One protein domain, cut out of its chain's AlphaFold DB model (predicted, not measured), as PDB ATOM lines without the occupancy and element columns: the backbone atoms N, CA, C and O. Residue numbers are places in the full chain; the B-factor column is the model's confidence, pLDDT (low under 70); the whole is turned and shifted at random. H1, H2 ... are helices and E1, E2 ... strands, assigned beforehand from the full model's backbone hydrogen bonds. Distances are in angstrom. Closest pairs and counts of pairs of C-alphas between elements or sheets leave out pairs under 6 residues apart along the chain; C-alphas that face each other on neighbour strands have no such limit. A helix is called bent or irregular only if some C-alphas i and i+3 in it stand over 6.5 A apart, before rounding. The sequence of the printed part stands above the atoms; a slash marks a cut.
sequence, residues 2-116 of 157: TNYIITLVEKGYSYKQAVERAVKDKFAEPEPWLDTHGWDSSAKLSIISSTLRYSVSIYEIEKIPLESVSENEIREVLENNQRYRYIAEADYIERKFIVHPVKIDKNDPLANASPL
ATOM      1  N   THR A   2      48.403 -20.315  -7.044       94.50
ATOM      2  CA  THR A   2      49.175 -19.347  -7.860       94.50
ATOM      3  C   THR A   2      48.566 -17.945  -7.948       94.50
ATOM      4  O   THR A   2      49.267 -16.968  -7.698       94.50
ATOM      5  N   ASN A   3      47.257 -17.820  -8.190       91.81
ATOM      6  CA  ASN A   3      46.584 -16.510  -8.214       91.81
ATOM      7  C   ASN A   3      46.689 -15.760  -6.875       91.81
ATOM      8  O   ASN A   3      46.784 -14.531  -6.858       91.81
ATOM      9  N   TYR A   4      46.705 -16.482  -5.748       93.94
ATOM     10  CA  TYR A   4      46.886 -15.870  -4.432       93.94
ATOM     11  C   TYR A   4      48.313 -15.345  -4.253       93.94
ATOM     12  O   TYR A   4      48.489 -14.209  -3.819       93.94
ATOM     13  N   ILE A   5      49.314 -16.130  -4.666       95.69
ATOM     14  CA  ILE A   5      50.725 -15.721  -4.662       95.69
ATOM     15  C   ILE A   5      50.913 -14.456  -5.510       95.69
ATOM     16  O   ILE A   5      51.443 -13.469  -5.005       95.69
ATOM     17  N   ILE A   6      50.403 -14.429  -6.748       95.62
ATOM     18  CA  ILE A   6      50.476 -13.240  -7.616       95.62
ATOM     19  C   ILE A   6      49.817 -12.035  -6.936       95.62
ATOM     20  O   ILE A   6      50.417 -10.968  -6.866       95.62
ATOM     21  N   THR A   7      48.625 -12.207  -6.354       94.81
ATOM     22  CA  THR A   7      47.912 -11.131  -5.641       94.81
ATOM     23  C   THR A   7      48.717 -10.573  -4.459       94.81
ATOM     24  O   THR A   7      48.595  -9.395  -4.125       94.81
ATOM     25  N   LEU A   8      49.520 -11.396  -3.784       96.50
ATOM     26  CA  LEU A   8      50.410 -10.938  -2.718       96.50
ATOM     27  C   LEU A   8      51.614 -10.177  -3.288       96.50
ATOM     28  O   LEU A   8      51.954  -9.117  -2.768       96.50
ATOM     29  N   VAL A   9      52.206 -10.639  -4.389       97.38
ATOM     30  CA  VAL A   9      53.295  -9.909  -5.065       97.38
ATOM     31  C   VAL A   9      52.818  -8.547  -5.589       97.38
ATOM     32  O   VAL A   9      53.498  -7.540  -5.383       97.38
ATOM     33  N   GLU A  10      51.605  -8.487  -6.150       95.88
ATOM     34  CA  GLU A  10      50.913  -7.244  -6.534       95.88
ATOM     35  C   GLU A  10      50.764  -6.269  -5.346       95.88
ATOM     36  O   GLU A  10      50.755  -5.055  -5.534       95.88
ATOM     37  N   LYS A  11      50.675  -6.780  -4.108       96.12
ATOM     38  CA  LYS A  11      50.593  -5.989  -2.862       96.12
ATOM     39  C   LYS A  11      51.959  -5.612  -2.275       96.12
ATOM     40  O   LYS A  11      52.011  -5.089  -1.164       96.12
ATOM     41  N   GLY A  12      53.052  -5.881  -2.989       96.88
ATOM     42  CA  GLY A  12      54.407  -5.496  -2.589       96.88
ATOM     43  C   GLY A  12      55.176  -6.547  -1.788       96.88
ATOM     44  O   GLY A  12      56.287  -6.265  -1.350       96.88
ATOM     45  N   TYR A  13      54.635  -7.755  -1.609       97.88
ATOM     46  CA  TYR A  13      55.405  -8.857  -1.028       97.88
ATOM     47  C   TYR A  13      56.451  -9.358  -2.032       97.88
ATOM     48  O   TYR A  13      56.233  -9.290  -3.248       97.88
ATOM     49  N   SER A  14      57.573  -9.881  -1.534       97.75
ATOM     50  CA  SER A  14      58.455 -10.699  -2.371       97.75
ATOM     51  C   SER A  14      57.811 -12.052  -2.674       97.75
ATOM     52  O   SER A  14      56.903 -12.482  -1.961       97.75
ATOM     53  N   TYR A  15      58.284 -12.758  -3.697       96.12
ATOM     54  CA  TYR A  15      57.792 -14.080  -4.073       96.12
ATOM     55  C   TYR A  15      57.888 -15.056  -2.899       96.12
ATOM     56  O   TYR A  15      56.910 -15.705  -2.533       96.12
ATOM     57  N   LYS A  16      59.042 -15.074  -2.221       96.12
ATOM     58  CA  LYS A  16      59.257 -15.893  -1.024       96.12
ATOM     59  C   LYS A  16      58.245 -15.566   0.078       96.12
ATOM     60  O   LYS A  16      57.612 -16.470   0.615       96.12
ATOM     61  N   GLN A  17      58.050 -14.283   0.386       97.81
ATOM     62  CA  GLN A  17      57.072 -13.868   1.397       97.81
ATOM     63  C   GLN A  17      55.635 -14.202   0.977       97.81
ATOM     64  O   GLN A  17      54.813 -14.560   1.820       97.81
ATOM     65  N   ALA A  18      55.322 -14.093  -0.315       96.94
ATOM     66  CA  ALA A  18      54.023 -14.439  -0.867       96.94
ATOM     67  C   ALA A  18      53.733 -15.940  -0.720       96.94
ATOM     68  O   ALA A  18      52.633 -16.303  -0.307       96.94
ATOM     69  N   VAL A  19      54.721 -16.806  -0.975       96.12
ATOM     70  CA  VAL A  19      54.623 -18.257  -0.741       96.12
ATOM     71  C   VAL A  19      54.445 -18.558   0.747       96.12
ATOM     72  O   VAL A  19      53.463 -19.198   1.120       96.12
ATOM     73  N   GLU A  20      55.317 -18.036   1.615       96.94
ATOM     74  CA  GLU A  20      55.222 -18.226   3.073       96.94
ATOM     75  C   GLU A  20      53.849 -17.802   3.610       96.94
ATOM     76  O   GLU A  20      53.232 -18.479   4.441       96.94
ATOM     77  N   ARG A  21      53.331 -16.681   3.101       96.94
ATOM     78  CA  ARG A  21      52.014 -16.176   3.470       96.94
ATOM     79  C   ARG A  21      50.887 -17.056   2.935       96.94
ATOM     80  O   ARG A  21      49.947 -17.319   3.681       96.94
ATOM     81  N   ALA A  22      50.980 -17.539   1.697       94.50
ATOM     82  CA  ALA A  22      50.009 -18.466   1.123       94.50
ATOM     83  C   ALA A  22      49.906 -19.768   1.931       94.50
ATOM     84  O   ALA A  22      48.794 -20.234   2.182       94.50
ATOM     85  N   VAL A  23      51.035 -20.298   2.415       95.00
ATOM     86  CA  VAL A  23      51.068 -21.468   3.308       95.00
ATOM     87  C   VAL A  23      50.411 -21.150   4.647       95.00
ATOM     88  O   VAL A  23      49.531 -21.879   5.106       95.00
ATOM     89  N   LYS A  24      50.778 -20.020   5.267       96.12
ATOM     90  CA  LYS A  24      50.201 -19.584   6.550       96.12
ATOM     91  C   LYS A  24      48.684 -19.413   6.478       96.12
ATOM     92  O   LYS A  24      47.974 -19.802   7.405       96.12
ATOM     93  N   ASP A  25      48.194 -18.848   5.380       92.94
ATOM     94  CA  ASP A  25      46.769 -18.632   5.135       92.94
ATOM     95  C   ASP A  25      46.057 -19.902   4.613       92.94
ATOM     96  O   ASP A  25      44.858 -19.859   4.348       92.94
ATOM     97  N   LYS A  26      46.766 -21.040   4.503       89.75
ATOM     98  CA  LYS A  26      46.261 -22.346   4.033       89.75
ATOM     99  C   LYS A  26      45.732 -22.339   2.592       89.75
ATOM    100  O   LYS A  26      44.887 -23.157   2.236       89.75
ATOM    101  N   PHE A  27      46.240 -21.427   1.766       88.56
ATOM    102  CA  PHE A  27      46.010 -21.392   0.318       88.56
ATOM    103  C   PHE A  27      47.054 -22.181  -0.477       88.56
ATOM    104  O   PHE A  27      46.876 -22.348  -1.682       88.56
ATOM    105  N   ALA A  28      48.139 -22.605   0.172       90.69
ATOM    106  CA  ALA A  28      49.230 -23.375  -0.405       90.69
ATOM    107  C   ALA A  28      49.660 -24.489   0.562       90.69
ATOM    108  O   ALA A  28      49.601 -24.312   1.782       90.69
ATOM    109  N   GLU A  29      50.125 -25.609   0.017       89.81
ATOM    110  CA  GLU A  29      50.879 -26.615   0.772       89.81
ATOM    111  C   GLU A  29      52.300 -26.108   1.083       89.81
ATOM    112  O   GLU A  29      52.758 -25.188   0.403       89.81
ATOM    113  N   PRO A  30      53.018 -26.677   2.079       89.19
ATOM    114  CA  PRO A  30      54.357 -26.215   2.462       89.19
ATOM    115  C   PRO A  30      55.351 -26.088   1.301       89.19
ATOM    116  O   PRO A  30      56.139 -25.152   1.289       89.19
ATOM    117  N   GLU A  31      55.262 -26.984   0.315       91.69
ATOM    118  CA  GLU A  31      56.052 -26.960  -0.920       91.69
ATOM    119  C   GLU A  31      55.104 -26.930  -2.135       91.69
ATOM    120  O   GLU A  31      54.746 -27.982  -2.672       91.69
ATOM    121  N   PRO A  32      54.654 -25.745  -2.598       93.62
ATOM    122  CA  PRO A  32      53.592 -25.622  -3.600       93.62
ATOM    123  C   PRO A  32      54.086 -25.805  -5.045       93.62
ATOM    124  O   PRO A  32      53.548 -25.205  -5.974       93.62
ATOM    125  N   TRP A  33      55.119 -26.624  -5.256       95.38
ATOM    126  CA  TRP A  33      55.747 -26.831  -6.566       95.38
ATOM    127  C   TRP A  33      54.751 -27.319  -7.627       95.38
ATOM    128  O   TRP A  33      54.778 -26.849  -8.764       95.38
ATOM    129  N   LEU A  34      53.818 -28.201  -7.249       95.75
ATOM    130  CA  LEU A  34      52.778 -28.702  -8.155       95.75
ATOM    131  C   LEU A  34      51.891 -27.581  -8.712       95.75
ATOM    132  O   LEU A  34      51.481 -27.637  -9.872       95.75
ATOM    133  N   ASP A  35      51.628 -26.551  -7.909       95.38
ATOM    134  CA  ASP A  35      50.878 -25.376  -8.329       95.38
ATOM    135  C   ASP A  35      51.753 -24.426  -9.157       95.38
ATOM    136  O   ASP A  35      51.385 -24.030 -10.262       95.38
ATOM    137  N   THR A  36      52.915 -24.038  -8.622       96.69
ATOM    138  CA  THR A  36      53.748 -22.961  -9.185       96.69
ATOM    139  C   THR A  36      54.493 -23.362 -10.452       96.69
ATOM    140  O   THR A  36      54.922 -22.482 -11.193       96.69
ATOM    141  N   HIS A  37      54.622 -24.663 -10.718       97.50
ATOM    142  CA  HIS A  37      55.215 -25.214 -11.941       97.50
ATOM    143  C   HIS A  37      54.163 -25.830 -12.876       97.50
ATOM    144  O   HIS A  37      54.499 -26.542 -13.821       97.50
ATOM    145  N   GLY A  38      52.880 -25.566 -12.616       97.38
ATOM    146  CA  GLY A  38      51.803 -25.824 -13.565       97.38
ATOM    147  C   GLY A  38      51.360 -27.276 -13.686       97.38
ATOM    148  O   GLY A  38      50.593 -27.581 -14.596       97.38
ATOM    149  N   TRP A  39      51.779 -28.171 -12.793       97.81
ATOM    150  CA  TRP A  39      51.352 -29.574 -12.814       97.81
ATOM    151  C   TRP A  39      49.874 -29.738 -12.467       97.81
ATOM    152  O   TRP A  39      49.162 -30.422 -13.201       97.81
ATOM    153  N   ASP A  40      49.394 -29.068 -11.417       95.38
ATOM    154  CA  ASP A  40      47.974 -29.084 -11.035       95.38
ATOM    155  C   ASP A  40      47.088 -28.543 -12.172       95.38
ATOM    156  O   ASP A  40      46.143 -29.202 -12.615       95.38
ATOM    157  N   SER A  41      47.444 -27.382 -12.727       96.31
ATOM    158  CA  SER A  41      46.705 -26.788 -13.844       96.31
ATOM    159  C   SER A  41      46.792 -27.633 -15.122       96.31
ATOM    160  O   SER A  41      45.796 -27.753 -15.831       96.31
ATOM    161  N   SER A  42      47.935 -28.272 -15.402       98.12
ATOM    162  CA  SER A  42      48.082 -29.166 -16.562       98.12
ATOM    163  C   SER A  42      47.215 -30.417 -16.430       98.12
ATOM    164  O   SER A  42      46.611 -30.850 -17.409       98.12
ATOM    165  N   ALA A  43      47.116 -30.995 -15.228       97.38
ATOM    166  CA  ALA A  43      46.238 -32.136 -14.979       97.38
ATOM    167  C   ALA A  43      44.772 -31.765 -15.251       97.38
ATOM    168  O   ALA A  43      44.065 -32.486 -15.957       97.38
ATOM    169  N   LYS A  44      44.336 -30.594 -14.769       95.75
ATOM    170  CA  LYS A  44      42.988 -30.065 -15.031       95.75
ATOM    171  C   LYS A  44      42.750 -29.822 -16.521       95.75
ATOM    172  O   LYS A  44      41.716 -30.239 -17.038       95.75
ATOM    173  N   LEU A  45      43.707 -29.213 -17.222       97.75
ATOM    174  CA  LEU A  45      43.605 -28.951 -18.660       97.75
ATOM    175  C   LEU A  45      43.514 -30.245 -19.482       97.75
ATOM    176  O   LEU A  45      42.716 -30.322 -20.415       97.75
ATOM    177  N   SER A  46      44.282 -31.275 -19.115       97.75
ATOM    178  CA  SER A  46      44.239 -32.600 -19.747       97.75
ATOM    179  C   SER A  46      42.871 -33.277 -19.568       97.75
ATOM    180  O   SER A  46      42.307 -33.790 -20.537       97.75
ATOM    181  N   ILE A  47      42.284 -33.211 -18.365       96.38
ATOM    182  CA  ILE A  47      40.940 -33.750 -18.083       96.38
ATOM    183  C   ILE A  47      39.861 -32.992 -18.867       96.38
ATOM    184  O   ILE A  47      39.004 -33.616 -19.501       96.38
ATOM    185  N   ILE A  48      39.906 -31.655 -18.861       95.81
ATOM    186  CA  ILE A  48      38.956 -30.820 -19.614       95.81
ATOM    187  C   ILE A  48      39.057 -31.137 -21.110       95.81
ATOM    188  O   ILE A  48      38.043 -31.424 -21.743       95.81
ATOM    189  N   SER A  49      40.273 -31.190 -21.657       96.31
ATOM    190  CA  SER A  49      40.505 -31.526 -23.068       96.31
ATOM    191  C   SER A  49      39.970 -32.914 -23.419       96.31
ATOM    192  O   SER A  49      39.263 -33.071 -24.414       96.31
ATOM    193  N   SER A  50      40.215 -33.906 -22.557       95.06
ATOM    194  CA  SER A  50      39.713 -35.272 -22.747       95.06
ATOM    195  C   SER A  50      38.183 -35.323 -22.758       95.06
ATOM    196  O   SER A  50      37.592 -36.023 -23.579       95.06
ATOM    197  N   THR A  51      37.531 -34.527 -21.904       94.69
ATOM    198  CA  THR A  51      36.062 -34.390 -21.859       94.69
ATOM    199  C   THR A  51      35.509 -33.802 -23.162       94.69
ATOM    200  O   THR A  51      34.450 -34.211 -23.634       94.69
ATOM    201  N   LEU A  52      36.270 -32.910 -23.800       93.62
ATOM    202  CA  LEU A  52      35.979 -32.350 -25.123       93.62
ATOM    203  C   LEU A  52      36.409 -33.263 -26.286       93.62
ATOM    204  O   LEU A  52      36.351 -32.851 -27.440       93.62
ATOM    205  N   ARG A  53      36.799 -34.515 -26.002       93.88
ATOM    206  CA  ARG A  53      37.271 -35.524 -26.973       93.88
ATOM    207  C   ARG A  53      38.616 -35.200 -27.635       93.88
ATOM    208  O   ARG A  53      38.947 -35.788 -28.663       93.88
ATOM    209  N   TYR A  54      39.422 -34.342 -27.016       94.12
ATOM    210  CA  TYR A  54      40.821 -34.125 -27.378       94.12
ATOM    211  C   TYR A  54      41.726 -34.892 -26.414       94.12
ATOM    212  O   TYR A  54      41.832 -34.556 -25.237       94.12
ATOM    213  N   SER A  55      42.404 -35.927 -26.912       93.31
ATOM    214  CA  SER A  55      43.387 -36.666 -26.116       93.31
ATOM    215  C   SER A  55      44.676 -35.853 -26.010       93.31
ATOM    216  O   SER A  55      45.434 -35.788 -26.974       93.31
ATOM    217  N   VAL A  56      44.908 -35.251 -24.843       94.94
ATOM    218  CA  VAL A  56      46.114 -34.472 -24.534       94.94
ATOM    219  C   VAL A  56      46.724 -35.020 -23.254       94.94
ATOM    220  O   VAL A  56      46.120 -34.938 -22.183       94.94
ATOM    221  N   SER A  57      47.919 -35.589 -23.354       95.50
ATOM    222  CA  SER A  57      48.696 -36.029 -22.202       95.50
ATOM    223  C   SER A  57      49.199 -34.830 -21.411       95.50
ATOM    224  O   SER A  57      49.624 -33.825 -21.977       95.50
ATOM    225  N   ILE A  58      49.258 -34.958 -20.083       95.56
ATOM    226  CA  ILE A  58      49.868 -33.935 -19.228       95.56
ATOM    227  C   ILE A  58      51.313 -33.619 -19.643       95.56
ATOM    228  O   ILE A  58      51.766 -32.496 -19.449       95.56
ATOM    229  N   TYR A  59      52.034 -34.576 -20.235       96.25
ATOM    230  CA  TYR A  59      53.415 -34.398 -20.690       96.25
ATOM    231  C   TYR A  59      53.531 -33.638 -22.020       96.25
ATOM    232  O   TYR A  59      54.610 -33.146 -22.327       96.25
ATOM    233  N   GLU A  60      52.443 -33.521 -22.785       96.19
ATOM    234  CA  GLU A  60      52.389 -32.738 -24.031       96.19
ATOM    235  C   GLU A  60      52.106 -31.251 -23.775       96.19
ATOM    236  O   GLU A  60      52.273 -30.425 -24.666       96.19
ATOM    237  N   ILE A  61      51.682 -30.905 -22.558       98.38
ATOM    238  CA  ILE A  61      51.376 -29.531 -22.158       98.38
ATOM    239  C   ILE A  61      52.679 -28.836 -21.756       98.38
ATOM    240  O   ILE A  61      53.348 -29.270 -20.813       98.38
ATOM    241  N   GLU A  62      53.033 -27.742 -22.422       98.56
ATOM    242  CA  GLU A  62      54.165 -26.906 -22.025       98.56
ATOM    243  C   GLU A  62      53.901 -26.274 -20.648       98.56
ATOM    244  O   GLU A  62      52.778 -25.884 -20.336       98.56
ATOM    245  N   LYS A  63      54.917 -26.194 -19.786       98.25
ATOM    246  CA  LYS A  63      54.791 -25.622 -18.436       98.25
ATOM    247  C   LYS A  63      55.898 -24.615 -18.216       98.25
ATOM    248  O   LYS A  63      57.066 -24.987 -18.128       98.25
ATOM    249  N   ILE A  64      55.519 -23.357 -18.074       98.44
ATOM    250  CA  ILE A  64      56.426 -22.282 -17.703       98.44
ATOM    251  C   ILE A  64      56.179 -21.972 -16.222       98.44
ATOM    252  O   ILE A  64      55.045 -21.648 -15.857       98.44
ATOM    253  N   PRO A  65      57.191 -22.090 -15.344       97.88
ATOM    254  CA  PRO A  65      57.030 -21.809 -13.920       97.88
ATOM    255  C   PRO A  65      56.566 -20.378 -13.651       97.88
ATOM    256  O   PRO A  65      56.928 -19.454 -14.370       97.88
ATOM    257  N   LEU A  66      55.823 -20.170 -12.565       97.00
ATOM    258  CA  LEU A  66      55.372 -18.839 -12.156       97.00
ATOM    259  C   LEU A  66      56.539 -17.864 -11.913       97.00
ATOM    260  O   LEU A  66      56.413 -16.676 -12.191       97.00
ATOM    261  N   GLU A  67      57.672 -18.373 -11.425       94.94
ATOM    262  CA  GLU A  67      58.900 -17.599 -11.186       94.94
ATOM    263  C   GLU A  67      59.579 -17.104 -12.474       94.94
ATOM    264  O   GLU A  67      60.543 -16.346 -12.400       94.94
ATOM    265  N   SER A  68      59.091 -17.488 -13.661       97.25
ATOM    266  CA  SER A  68      59.615 -16.974 -14.932       97.25
ATOM    267  C   SER A  68      59.326 -15.487 -15.152       97.25
ATOM    268  O   SER A  68      59.898 -14.897 -16.064       97.25
ATOM    269  N   VAL A  69      58.408 -14.898 -14.378       97.00
ATOM    270  CA  VAL A  69      58.083 -13.468 -14.410       97.00
ATOM    271  C   VAL A  69      58.549 -12.835 -13.109       97.00
ATOM    272  O   VAL A  69      58.228 -13.314 -12.019       97.00
ATOM    273  N   SER A  70      59.298 -11.740 -13.218       97.62
ATOM    274  CA  SER A  70      59.842 -11.066 -12.045       97.62
ATOM    275  C   SER A  70      58.760 -10.358 -11.228       97.62
ATOM    276  O   SER A  70      57.718  -9.929 -11.726       97.62
ATOM    277  N   GLU A  71      59.033 -10.166  -9.939       97.81
ATOM    278  CA  GLU A  71      58.145  -9.405  -9.059       97.81
ATOM    279  C   GLU A  71      57.917  -7.968  -9.544       97.81
ATOM    280  O   GLU A  71      56.835  -7.416  -9.349       97.81
ATOM    281  N   ASN A  72      58.932  -7.363 -10.169       97.50
ATOM    282  CA  ASN A  72      58.833  -6.018 -10.727       97.50
ATOM    283  C   ASN A  72      57.877  -6.004 -11.915       97.50
ATOM    284  O   ASN A  72      56.947  -5.205 -11.912       97.50
ATOM    285  N   GLU A  73      58.005  -6.951 -12.848       97.38
ATOM    286  CA  GLU A  73      57.059  -7.083 -13.960       97.38
ATOM    287  C   GLU A  73      55.622  -7.295 -13.469       97.38
ATOM    288  O   GLU A  73      54.695  -6.694 -14.011       97.38
ATOM    289  N   ILE A  74      55.418  -8.104 -12.419       97.19
ATOM    290  CA  ILE A  74      54.087  -8.319 -11.825       97.19
ATOM    291  C   ILE A  74      53.477  -7.013 -11.298       97.19
ATOM    292  O   ILE A  74      52.265  -6.817 -11.404       97.19
ATOM    293  N   ARG A  75      54.294  -6.119 -10.737       96.94
ATOM    294  CA  ARG A  75      53.833  -4.836 -10.190       96.94
ATOM    295  C   ARG A  75      53.659  -3.775 -11.277       96.94
ATOM    296  O   ARG A  75      52.645  -3.086 -11.271       96.94
ATOM    297  N   GLU A  76      54.587  -3.676 -12.222       96.88
ATOM    298  CA  GLU A  76      54.584  -2.662 -13.288       96.88
ATOM    299  C   GLU A  76      53.347  -2.764 -14.188       96.88
ATOM    300  O   GLU A  76      52.741  -1.755 -14.543       96.88
ATOM    301  N   VAL A  77      52.885  -3.981 -14.507       96.25
ATOM    302  CA  VAL A  77      51.680  -4.148 -15.343       96.25
ATOM    303  C   VAL A  77      50.415  -3.568 -14.703       96.25
ATOM    304  O   VAL A  77      49.462  -3.242 -15.414       96.25
ATOM    305  N   LEU A  78      50.399  -3.386 -13.376       95.25
ATOM    306  CA  LEU A  78      49.259  -2.799 -12.672       95.25
ATOM    307  C   LEU A  78      49.008  -1.347 -13.086       95.25
ATOM    308  O   LEU A  78      47.840  -0.938 -13.075       95.25
ATOM    309  N   GLU A  79      50.064  -0.613 -13.449       94.94
ATOM    310  CA  GLU A  79      50.013   0.779 -13.917       94.94
ATOM    311  C   GLU A  79      49.327   0.884 -15.284       94.94
ATOM    312  O   GLU A  79      48.577   1.822 -15.537       94.94
ATOM    313  N   ASN A  80      49.475  -0.147 -16.119       94.50
ATOM    314  CA  ASN A  80      48.866  -0.244 -17.448       94.50
ATOM    315  C   ASN A  80      47.466  -0.879 -17.433       94.50
ATOM    316  O   ASN A  80      47.006  -1.401 -18.444       94.50
ATOM    317  N   ASN A  81      46.782  -0.873 -16.284       95.12
ATOM    318  CA  ASN A  81      45.482  -1.525 -16.094       95.12
ATOM    319  C   ASN A  81      45.475  -3.034 -16.434       95.12
ATOM    320  O   ASN A  81      44.438  -3.596 -16.774       95.12
ATOM    321  N   GLN A  82      46.612  -3.713 -16.282       96.94
ATOM    322  CA  GLN A  82      46.760  -5.149 -16.525       96.94
ATOM    323  C   GLN A  82      47.124  -5.890 -15.234       96.94
ATOM    324  O   GLN A  82      47.446  -5.277 -14.214       96.94
ATOM    325  N   ARG A  83      47.034  -7.222 -15.249       95.81
ATOM    326  CA  ARG A  83      47.508  -8.114 -14.180       95.81
ATOM    327  C   ARG A  83      48.091  -9.381 -14.775       95.81
ATOM    328  O   ARG A  83      47.624  -9.842 -15.812       95.81
ATOM    329  N   TYR A  84      49.041  -9.991 -14.080       96.81
ATOM    330  CA  TYR A  84      49.423 -11.363 -14.394       96.81
ATOM    331  C   TYR A  84      48.431 -12.356 -13.790       96.81
ATOM    332  O   TYR A  84      47.963 -12.182 -12.667       96.81
ATOM    333  N   ARG A  85      48.139 -13.442 -14.497       96.19
ATOM    334  CA  ARG A  85      47.486 -14.637 -13.949       96.19
ATOM    335  C   ARG A  85      48.214 -15.873 -14.439       96.19
ATOM    336  O   ARG A  85      48.885 -15.822 -15.462       96.19
ATOM    337  N   TYR A  86      48.109 -16.968 -13.695       96.69
ATOM    338  CA  TYR A  86      48.718 -18.234 -14.088       96.69
ATOM    339  C   TYR A  86      47.659 -19.094 -14.775       96.69
ATOM    340  O   TYR A  86      46.773 -19.628 -14.107       96.69
ATOM    341  N   ILE A  87      47.706 -19.145 -16.105       97.31
ATOM    342  CA  ILE A  87      46.642 -19.703 -16.946       97.31
ATOM    343  C   ILE A  87      47.085 -21.050 -17.504       97.31
ATOM    344  O   ILE A  87      48.233 -21.201 -17.914       97.31
ATOM    345  N   ALA A  88      46.157 -22.006 -17.527       98.00
ATOM    346  CA  ALA A  88      46.233 -23.169 -18.398       98.00
ATOM    347  C   ALA A  88      45.399 -22.903 -19.650       98.00
ATOM    348  O   ALA A  88      44.187 -22.713 -19.553       98.00
ATOM    349  N   GLU A  89      46.058 -22.869 -20.798       97.88
ATOM    350  CA  GLU A  89      45.495 -22.489 -22.086       97.88
ATOM    351  C   GLU A  89      45.581 -23.667 -23.061       97.88
ATOM    352  O   GLU A  89      46.604 -24.353 -23.153       97.88
ATOM    353  N   ALA A  90      44.485 -23.905 -23.782       97.81
ATOM    354  CA  ALA A  90      44.406 -24.887 -24.852       97.81
ATOM    355  C   ALA A  90      43.864 -24.220 -26.116       97.81
ATOM    356  O   ALA A  90      42.694 -23.846 -26.177       97.81
ATOM    357  N   ASP A  91      44.710 -24.138 -27.136       96.50
ATOM    358  CA  ASP A  91      44.316 -23.827 -28.501       96.50
ATOM    359  C   ASP A  91      44.205 -25.140 -29.283       96.50
ATOM    360  O   ASP A  91      45.201 -25.776 -29.644       96.50
ATOM    361  N   TYR A  92      42.968 -25.570 -29.526       94.31
ATOM    362  CA  TYR A  92      42.681 -26.816 -30.233       94.31
ATOM    363  C   TYR A  92      42.871 -26.717 -31.754       94.31
ATOM    364  O   TYR A  92      42.990 -27.759 -32.403       94.31
ATOM    365  N   ILE A  93      42.907 -25.506 -32.322       92.56
ATOM    366  CA  ILE A  93      43.124 -25.274 -33.757       92.56
ATOM    367  C   ILE A  93      44.617 -25.413 -34.054       92.56
ATOM    368  O   ILE A  93      45.017 -26.234 -34.878       92.56
ATOM    369  N   GLU A  94      45.442 -24.680 -33.308       94.81
ATOM    370  CA  GLU A  94      46.902 -24.697 -33.440       94.81
ATOM    371  C   GLU A  94      47.553 -25.889 -32.725       94.81
ATOM    372  O   GLU A  94      48.757 -26.118 -32.854       94.81
ATOM    373  N   ARG A  95      46.761 -26.659 -31.966       94.56
ATOM    374  CA  ARG A  95      47.207 -27.768 -31.107       94.56
ATOM    375  C   ARG A  95      48.303 -27.345 -30.126       94.56
ATOM    376  O   ARG A  95      49.283 -28.066 -29.930       94.56
ATOM    377  N   LYS A  96      48.122 -26.180 -29.505       97.00
ATOM    378  CA  LYS A  96      49.028 -25.637 -28.490       97.00
ATOM    379  C   LYS A  96      48.389 -25.759 -27.120       97.00
ATOM    380  O   LYS A  96      47.258 -25.335 -26.910       97.00
ATOM    381  N   PHE A  97      49.134 -26.332 -26.185       98.19
ATOM    382  CA  PHE A  97      48.693 -26.530 -24.812       98.19
ATOM    383  C   PHE A  97      49.793 -26.039 -23.889       98.19
ATOM    384  O   PHE A  97      50.915 -26.544 -23.952       98.19
ATOM    385  N   ILE A  98      49.486 -25.059 -23.047       98.69
ATOM    386  CA  ILE A  98      50.488 -24.393 -22.218       98.69
ATOM    387  C   ILE A  98      49.913 -23.997 -20.862       98.69
ATOM    388  O   ILE A  98      48.754 -23.616 -20.738       98.69
ATOM    389  N   VAL A  99      50.743 -24.071 -19.827       98.62
ATOM    390  CA  VAL A  99      50.494 -23.455 -18.527       98.62
ATOM    391  C   VAL A  99      51.581 -22.433 -18.258       98.62
ATOM    392  O   VAL A  99      52.751 -22.801 -18.151       98.62
ATOM    393  N   HIS A 100      51.216 -21.160 -18.142       98.31
ATOM    394  CA  HIS A 100      52.193 -20.088 -17.964       98.31
ATOM    395  C   HIS A 100      51.595 -18.806 -17.362       98.31
ATOM    396  O   HIS A 100      50.370 -18.656 -17.287       98.31
ATOM    397  N   PRO A 101      52.441 -17.863 -16.905       97.75
ATOM    398  CA  PRO A 101      51.994 -16.527 -16.537       97.75
ATOM    399  C   PRO A 101      51.569 -15.731 -17.778       97.75
ATOM    400  O   PRO A 101      52.332 -15.598 -18.734       97.75
ATOM    401  N   VAL A 102      50.380 -15.135 -17.734       97.38
ATOM    402  CA  VAL A 102      49.791 -14.351 -18.827       97.38
ATOM    403  C   VAL A 102      49.389 -12.976 -18.319       97.38
ATOM    404  O   VAL A 102      48.798 -12.857 -17.244       97.38
ATOM    405  N   LYS A 103      49.690 -11.934 -19.100       96.56
ATOM    406  CA  LYS A 103      49.192 -10.573 -18.867       96.56
ATOM    407  C   LYS A 103      47.763 -10.474 -19.381       96.56
ATOM    408  O   LYS A 103      47.535 -10.626 -20.575       96.56
ATOM    409  N   ILE A 104      46.832 -10.172 -18.489       95.88
ATOM    410  CA  ILE A 104      45.420  -9.989 -18.807       95.88
ATOM    411  C   ILE A 104      45.007  -8.550 -18.483       95.88
ATOM    412  O   ILE A 104      45.443  -7.985 -17.475       95.88
ATOM    413  N   ASP A 105      44.161  -7.954 -19.321       96.19
ATOM    414  CA  ASP A 105      43.486  -6.693 -19.005       96.19
ATOM    415  C   ASP A 105      42.617  -6.838 -17.746       96.19
ATOM    416  O   ASP A 105      41.946  -7.850 -17.552       96.19
ATOM    417  N   LYS A 106      42.599  -5.824 -16.874       93.12
ATOM    418  CA  LYS A 106      41.806  -5.859 -15.636       93.12
ATOM    419  C   LYS A 106      40.297  -5.932 -15.870       93.12
ATOM    420  O   LYS A 106      39.595  -6.242 -14.916       93.12
ATOM    421  N   ASN A 107      39.784  -5.641 -17.062       91.62
ATOM    422  CA  ASN A 107      38.363  -5.790 -17.380       91.62
ATOM    423  C   ASN A 107      38.005  -7.215 -17.825       91.62
ATOM    424  O   ASN A 107      36.823  -7.547 -17.903       91.62
ATOM    425  N   ASP A 108      38.998  -8.063 -18.093       92.75
ATOM    426  CA  ASP A 108      38.768  -9.451 -18.464       92.75
ATOM    427  C   ASP A 108      38.275 -10.278 -17.253       92.75
ATOM    428  O   ASP A 108      38.793 -10.124 -16.133       92.75
ATOM    429  N   PRO A 109      37.292 -11.180 -17.435       89.06
ATOM    430  CA  PRO A 109      36.792 -12.047 -16.369       89.06
ATOM    431  C   PRO A 109      37.876 -12.882 -15.667       89.06
ATOM    432  O   PRO A 109      37.812 -13.071 -14.448       89.06
ATOM    433  N   LEU A 110      38.896 -13.344 -16.396       93.06
ATOM    434  CA  LEU A 110      39.995 -14.140 -15.843       93.06
ATOM    435  C   LEU A 110      40.885 -13.313 -14.904       93.06
ATOM    436  O   LEU A 110      41.406 -13.831 -13.910       93.06
ATOM    437  N   ALA A 111      41.027 -12.009 -15.160       92.06
ATOM    438  CA  ALA A 111      41.881 -11.135 -14.362       92.06
ATOM    439  C   ALA A 111      41.340 -10.929 -12.939       92.06
ATOM    440  O   ALA A 111      42.113 -10.759 -11.994       92.06
ATOM    441  N   ASN A 112      40.019 -10.984 -12.751       85.69
ATOM    442  CA  ASN A 112      39.369 -10.711 -11.466       85.69
ATOM    443  C   ASN A 112      38.960 -11.972 -10.702       85.69
ATOM    444  O   ASN A 112      38.223 -11.884  -9.717       85.69
ATOM    445  N   ALA A 113      39.451 -13.142 -11.118       85.38
ATOM    446  CA  ALA A 113      39.261 -14.377 -10.374       85.38
ATOM    447  C   ALA A 113      39.727 -14.200  -8.914       85.38
ATOM    448  O   ALA A 113      40.913 -14.016  -8.630       85.38
ATOM    449  N   SER A 114      38.775 -14.232  -7.976       82.19
ATOM    450  CA  SER A 114      39.065 -14.222  -6.540       82.19
ATOM    451  C   SER A 114      39.954 -15.419  -6.173       82.19
ATOM    452  O   SER A 114      39.748 -16.494  -6.727       82.19
ATOM    453  N   PRO A 115      40.860 -15.317  -5.181       77.75
ATOM    454  CA  PRO A 115      41.639 -16.463  -4.693       77.75
ATOM    455  C   PRO A 115      40.800 -17.672  -4.249       77.75
ATOM    456  O   PRO A 115      41.310 -18.785  -4.173       77.75
ATOM    457  N   LEU A 116      39.520 -17.449  -3.935       82.31
ATOM    458  CA  LEU A 116      38.558 -18.478  -3.541       82.31
ATOM    459  C   LEU A 116      37.775 -19.061  -4.719       82.31
ATOM    460  O   LEU A 116      36.869 -19.859  -4.488       82.31
TER     461      LEU A 116
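What this domain is: This is residues 2 to 116 of the 157 residues of the protein "Homoserine_dh domain-containing protein" of Staphylothermus marinus (UniProt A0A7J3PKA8). A long, bent hairpin of two strands, E1 and E2, runs through the model; H4 packs on both strands, while H1 and H5 pack on E1, and H2 packs on H1. The long link of residues 52 to 70 folds back to E2, where residues 62 to 63 pair in parallel with residues 98 to 99. The 115 printed residues include five named helices followed by two strands, in the order H1 H2 H3 H4 H5 E1 E2, with a mixed class and an antiparallel sheet, E1 - E2. The whole is compact, with a radius of gyration of the C-alphas of 14.5 A and spans of 42 by 33 by 24 A.

Where its parts are: E1, residues 82 to 91, is 22.3 A long and begins at C-alpha 82, (46.760, -5.149, -16.525). E2, residues 96 to 105, is 21.9 A long and ends at C-alpha 105, (43.486, -6.693, -19.005). H4, residues 39 to 51, measures 18.4 A; H2, residues 15 to 24, 14.2 A; H1, residues 2 to 10, 12.3 A, from C-alpha 2 at (49.175, -19.347, -7.860). H5 is residues 71 to 76 and H3 residues 33 to 36.

How they stand to each other: E1 and E2 form a hairpin; N 83 and O 104 are 2.8 A apart, within hydrogen-bond range. E1 bends by 78 degrees at residue 86, E2 by 85 degrees at residue 99. The closest C-alphas of H4 and E1, Ser 41 and Ala 88, are 5.8 A apart; those of H1 and E1, Asn 3 and Arg 85, 6.1 A. H1 touches H2, closest C-alphas Ile 5 and Ala 18, 5.2 A, at a steep tilt of 57 degrees, opposite ways. H1 touches H5, closest C-alphas Glu 10 and Arg 75, 5.3 A. H3 and H4 are close but not clearly touching, with C-alphas Leu 34 and Asp 40 closest at 5.6 A. In H1, H2, H4 and H5 every O i to N i+4 pair is within hydrogen-bond range; H3 is too short for one.

The domain as a whole: The C-alphas farthest apart, Gly 12 and Arg 53, are 42.3 A apart. The printed part has no cut. The link from H4 to H5 is long, 19 residues. The mean pLDDT of the printed part is 95.1, and no printed residue is under 70.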